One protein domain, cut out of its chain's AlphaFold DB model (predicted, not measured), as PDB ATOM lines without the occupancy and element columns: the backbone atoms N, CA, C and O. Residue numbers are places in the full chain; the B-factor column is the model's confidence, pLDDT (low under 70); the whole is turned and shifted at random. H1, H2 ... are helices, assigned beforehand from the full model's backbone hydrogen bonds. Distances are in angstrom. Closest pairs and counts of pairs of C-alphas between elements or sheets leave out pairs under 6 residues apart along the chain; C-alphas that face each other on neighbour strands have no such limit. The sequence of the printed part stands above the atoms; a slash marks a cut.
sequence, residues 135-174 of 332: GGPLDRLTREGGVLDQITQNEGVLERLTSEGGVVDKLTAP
ATOM      1  N   GLY A 135     -48.956  -6.890 124.890       87.19
ATOM      2  CA  GLY A 135     -48.459  -6.532 123.566       87.19
ATOM      3  C   GLY A 135     -47.017  -6.007 123.536       87.19
ATOM      4  O   GLY A 135     -46.552  -5.608 122.461       87.19
ATOM      5  N   GLY A 136     -46.308  -6.020 124.665       92.19
ATOM      6  CA  GLY A 136     -44.879  -5.742 124.788       92.19
ATOM      7  C   GLY A 136     -44.002  -6.878 124.241       92.19
ATOM      8  O   GLY A 136     -44.507  -7.933 123.851       92.19
ATOM      9  N   PRO A 137     -42.673  -6.690 124.155       93.00
ATOM     10  CA  PRO A 137     -41.784  -7.686 123.565       93.00
ATOM     11  C   PRO A 137     -41.752  -9.023 124.311       93.00
ATOM     12  O   PRO A 137     -41.759 -10.054 123.642       93.00
ATOM     13  N   LEU A 138     -41.731  -9.032 125.656       93.25
ATOM     14  CA  LEU A 138     -41.774 -10.303 126.389       93.25
ATOM     15  C   LEU A 138     -43.145 -10.952 126.262       93.25
ATOM     16  O   LEU A 138     -43.186 -12.132 125.947       93.25
ATOM     17  N   ASP A 139     -44.234 -10.189 126.382       93.12
ATOM     18  CA  ASP A 139     -45.584 -10.723 126.173       93.12
ATOM     19  C   ASP A 139     -45.723 -11.383 124.789       93.12
ATOM     20  O   ASP A 139     -46.082 -12.549 124.687       93.12
ATOM     21  N   ARG A 140     -45.311 -10.722 123.698       91.88
ATOM     22  CA  ARG A 140     -45.348 -11.323 122.346       91.88
ATOM     23  C   ARG A 140     -44.475 -12.567 122.197       91.88
ATOM     24  O   ARG A 140     -44.788 -13.427 121.372       91.88
ATOM     25  N   LEU A 141     -43.358 -12.620 122.919       94.44
ATOM     26  CA  LEU A 141     -42.438 -13.747 122.889       94.44
ATOM     27  C   LEU A 141     -43.028 -14.945 123.637       94.44
ATOM     28  O   LEU A 141     -42.959 -16.049 123.106       94.44
ATOM     29  N   THR A 142     -43.598 -14.728 124.825       92.56
ATOM     30  CA  THR A 142     -43.995 -15.790 125.763       92.56
ATOM     31  C   THR A 142     -45.485 -16.115 125.776       92.56
ATOM     32  O   THR A 142     -45.855 -17.132 126.354       92.56
ATOM     33  N   ARG A 143     -46.348 -15.276 125.192       92.25
ATOM     34  CA  ARG A 143     -47.785 -15.565 125.079       92.25
ATOM     35  C   ARG A 143     -48.033 -16.828 124.261       92.25
ATOM     36  O   ARG A 143     -47.230 -17.189 123.401       92.25
ATOM     37  N   GLU A 144     -49.198 -17.429 124.467       88.75
ATOM     38  CA  GLU A 144     -49.699 -18.527 123.639       88.75
ATOM     39  C   GLU A 144     -49.805 -18.089 122.165       88.75
ATOM     40  O   GLU A 144     -50.264 -16.985 121.847       88.75
ATOM     41  N   GLY A 145     -49.282 -18.914 121.257       85.00
ATOM     42  CA  GLY A 145     -49.083 -18.589 119.844       85.00
ATOM     43  C   GLY A 145     -47.992 -17.542 119.569       85.00
ATOM     44  O   GLY A 145     -47.849 -17.090 118.429       85.00
ATOM     45  N   GLY A 146     -47.242 -17.120 120.590       90.12
ATOM     46  CA  GLY A 146     -46.075 -16.245 120.493       90.12
ATOM     47  C   GLY A 146     -44.867 -16.934 119.859       90.12
ATOM     48  O   GLY A 146     -44.915 -18.101 119.482       90.12
ATOM     49  N   VAL A 147     -43.758 -16.209 119.714       91.81
ATOM     50  CA  VAL A 147     -42.571 -16.741 119.016       91.81
ATOM     51  C   VAL A 147     -41.965 -17.932 119.758       91.81
ATOM     52  O   VAL A 147     -41.608 -18.914 119.114       91.81
ATOM     53  N   LEU A 148     -41.855 -17.865 121.089       91.19
ATOM     54  CA  LEU A 148     -41.311 -18.975 121.869       91.19
ATOM     55  C   LEU A 148     -42.210 -20.203 121.731       91.19
ATOM     56  O   LEU A 148     -41.712 -21.275 121.412       91.19
ATOM     57  N   ASP A 149     -43.521 -20.005 121.860       89.56
ATOM     58  CA  ASP A 149     -44.515 -21.065 121.719       89.56
ATOM     59  C   ASP A 149     -44.467 -21.705 120.321       89.56
ATOM     60  O   ASP A 149     -44.310 -22.911 120.203       89.56
ATOM     61  N   GLN A 150     -44.427 -20.916 119.241       89.19
ATOM     62  CA  GLN A 150     -44.297 -21.434 117.866       89.19
ATOM     63  C   GLN A 150     -43.008 -22.226 117.615       89.19
ATOM     64  O   GLN A 150     -42.969 -23.130 116.773       89.19
ATOM     65  N   ILE A 151     -41.929 -21.861 118.304       92.44
ATOM     66  CA  ILE A 151     -40.634 -22.529 118.196       92.44
ATOM     67  C   ILE A 151     -40.657 -23.861 118.959       92.44
ATOM     68  O   ILE A 151     -40.108 -24.836 118.442       92.44
ATOM     69  N   THR A 152     -41.284 -23.910 120.140       89.06
ATOM     70  CA  THR A 152     -41.238 -25.061 121.063       89.06
ATOM     71  C   THR A 152     -42.462 -25.976 121.034       89.06
ATOM     72  O   THR A 152     -42.397 -27.066 121.593       89.06
ATOM     73  N   GLN A 153     -43.578 -25.555 120.437       88.50
ATOM     74  CA  GLN A 153     -44.795 -26.363 120.338       88.50
ATOM     75  C   GLN A 153     -44.579 -27.627 119.493       88.50
ATOM     76  O   GLN A 153     -43.668 -27.699 118.664       88.50
ATOM     77  N   ASN A 154     -45.477 -28.603 119.654       79.69
ATOM     78  CA  ASN A 154     -45.541 -29.768 118.770       79.69
ATOM     79  C   ASN A 154     -45.755 -29.311 117.318       79.69
ATOM     80  O   ASN A 154     -46.562 -28.420 117.064       79.69
ATOM     81  N   GLU A 155     -45.004 -29.897 116.381       80.69
ATOM     82  CA  GLU A 155     -44.909 -29.452 114.974       80.69
ATOM     83  C   GLU A 155     -44.328 -28.034 114.775       80.69
ATOM     84  O   GLU A 155     -44.318 -27.499 113.660       80.69
ATOM     85  N   GLY A 156     -43.793 -27.430 115.838       86.12
ATOM     86  CA  GLY A 156     -43.062 -26.172 115.809       86.12
ATOM     87  C   GLY A 156     -41.737 -26.265 115.051       86.12
ATOM     88  O   GLY A 156     -41.327 -27.317 114.555       86.12
ATOM     89  N   VAL A 157     -41.044 -25.131 114.938       90.62
ATOM     90  CA  VAL A 157     -39.799 -25.052 114.152       90.62
ATOM     91  C   VAL A 157     -38.719 -25.976 114.710       90.62
ATOM     92  O   VAL A 157     -38.068 -26.658 113.920       90.62
ATOM     93  N   LEU A 158     -38.532 -26.023 116.037       90.19
ATOM     94  CA  LEU A 158     -37.534 -26.919 116.629       90.19
ATOM     95  C   LEU A 158     -37.897 -28.371 116.372       90.19
ATOM     96  O   LEU A 158     -37.068 -29.086 115.823       90.19
ATOM     97  N   GLU A 159     -39.139 -28.762 116.659       89.12
ATOM     98  CA  GLU A 159     -39.600 -30.134 116.453       89.12
ATOM     99  C   GLU A 159     -39.397 -30.570 114.999       89.12
ATOM    100  O   GLU A 159     -38.810 -31.609 114.749       89.12
ATOM    101  N   ARG A 160     -39.760 -29.744 114.009       89.12
ATOM    102  CA  ARG A 160     -39.550 -30.060 112.581       89.12
ATOM    103  C   ARG A 160     -38.080 -30.140 112.166       89.12
ATOM    104  O   ARG A 160     -37.758 -30.770 111.157       89.12
ATOM    105  N   LEU A 161     -37.198 -29.429 112.863       92.19
ATOM    106  CA  LEU A 161     -35.762 -29.473 112.601       92.19
ATOM    107  C   LEU A 161     -35.126 -30.715 113.225       92.19
ATOM    108  O   LEU A 161     -34.230 -31.280 112.597       92.19
ATOM    109  N   THR A 162     -35.572 -31.118 114.417       91.00
ATOM    110  CA  THR A 162     -34.982 -32.203 115.216       91.00
ATOM    111  C   THR A 162     -35.702 -33.542 115.102       91.00
ATOM    112  O   THR A 162     -35.141 -34.543 115.536       91.00
ATOM    113  N   SER A 163     -36.913 -33.582 114.547       91.25
ATOM    114  CA  SER A 163     -37.665 -34.816 114.323       91.25
ATOM    115  C   SER A 163     -36.996 -35.711 113.283       91.25
ATOM    116  O   SER A 163     -36.151 -35.269 112.503       91.25
ATOM    117  N   GLU A 164     -37.400 -36.983 113.256       88.12
ATOM    118  CA  GLU A 164     -36.921 -37.963 112.280       88.12
ATOM    119  C   GLU A 164     -37.183 -37.477 110.842       88.12
ATOM    120  O   GLU A 164     -38.304 -37.128 110.460       88.12
ATOM    121  N   GLY A 165     -36.124 -37.398 110.034       85.31
ATOM    122  CA  GLY A 165     -36.150 -36.818 108.691       85.31
ATOM    123  C   GLY A 165     -36.094 -35.282 108.643       85.31
ATOM    124  O   GLY A 165     -36.110 -34.711 107.542       85.31
ATOM    125  N   GLY A 166     -35.999 -34.613 109.792       90.88
ATOM    126  CA  GLY A 166     -35.716 -33.189 109.934       90.88
ATOM    127  C   GLY A 166     -34.314 -32.813 109.443       90.88
ATOM    128  O   GLY A 166     -33.504 -33.659 109.062       90.88
ATOM    129  N   VAL A 167     -34.015 -31.513 109.393       93.56
ATOM    130  CA  VAL A 167     -32.715 -31.032 108.886       93.56
ATOM    131  C   VAL A 167     -31.580 -31.424 109.825       93.56
ATOM    132  O   VAL A 167     -30.548 -31.888 109.349       93.56
ATOM    133  N   VAL A 168     -31.761 -31.246 111.137       92.25
ATOM    134  CA  VAL A 168     -30.744 -31.616 112.128       92.25
ATOM    135  C   VAL A 168     -30.545 -33.122 112.088       92.25
ATOM    136  O   VAL A 168     -29.412 -33.550 111.904       92.25
ATOM    137  N   ASP A 169     -31.636 -33.890 112.116       92.31
ATOM    138  CA  ASP A 169     -31.597 -35.349 112.020       92.31
ATOM    139  C   ASP A 169     -30.834 -35.821 110.773       92.31
ATOM    140  O   ASP A 169     -29.836 -36.513 110.897       92.31
ATOM    141  N   LYS A 170     -31.166 -35.336 109.570       91.56
ATOM    142  CA  LYS A 170     -30.443 -35.695 108.329       91.56
ATOM    143  C   LYS A 170     -28.971 -35.281 108.310       91.56
ATOM    144  O   LYS A 170     -28.159 -35.914 107.631       91.56
ATOM    145  N   LEU A 171     -28.623 -34.180 108.974       93.69
ATOM    146  CA  LEU A 171     -27.239 -33.719 109.058       93.69
ATOM    147  C   LEU A 171     -26.421 -34.597 110.009       93.69
ATOM    148  O   LEU A 171     -25.265 -34.878 109.690       93.69
ATOM    149  N   THR A 172     -27.010 -35.013 111.136       92.31
ATOM    150  CA  THR A 172     -26.347 -35.773 112.210       92.31
ATOM    151  C   THR A 172     -26.569 -37.284 112.153       92.31
ATOM    152  O   THR A 172     -25.930 -38.003 112.915       92.31
ATOM    153  N   ALA A 173     -27.473 -37.769 111.302       91.94
ATOM    154  CA  ALA A 173     -27.767 -39.186 111.132       91.94
ATOM    155  C   ALA A 173     -26.528 -39.965 110.663       91.94
ATOM    156  O   ALA A 173     -25.641 -39.375 110.034       91.94
ATOM    157  N   PRO A 174     -26.494 -41.291 110.899       88.50
ATOM    158  CA  PRO A 174     -25.523 -42.175 110.273       88.50
ATOM    159  C   PRO A 174     -25.522 -42.007 108.747       88.50
ATOM    160  O   PRO A 174     -26.588 -41.937 108.132       88.50
TER     161      PRO A 174
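What this domain is: This is residues 135 to 174 of the 332 residues of an uncharacterized protein of Mycolicibacterium sp. P9-64 (UniProt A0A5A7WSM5). Look for a thin rod: four short helices follow one another in a row, running the same way, with a small loop between each and the next. Printed are 40 residues with H1 to H4 and no named strand, class all helix. The whole is only just loose, close to extended, with a radius of gyration of the C-alphas of 13.0 A and spans of 44 by 15 by 7 A.

How they stand to each other: H1, residues 137 to 142, and H2, residues 147 to 152, touch only at the corner; the closest C-alphas, of Leu 141 and Val 147, are 4.9 A apart. H2 and H3, residues 157 to 162, touch only at the corner, at Ile 151 and Val 157, C-alphas 4.8 A apart. H3 and H4, residues 167 to 172, touch only at the corner, closest C-alphas Leu 161 and Val 167, 5.1 A. H1 and H4 are apart. In H1, H2, H3 and H4 every O i to N i+4 pair is within hydrogen-bond range.

Where its parts are: Find C-alpha 137 at (-41.784, -7.686, 123.565), where H1 begins; H1, H2 and H3 each measure 8.7 A from first to last C-alpha, and H4, 8.6 A, ends with C-alpha 172 at (-26.347, -35.773, 112.210).

The domain as a whole: The C-alphas of Gly 135 and Pro 174, the two farthest apart, are 44.4 A apart. The printed part has no cut, its three links are tight, and no printed residue is under 70 in pLDDT.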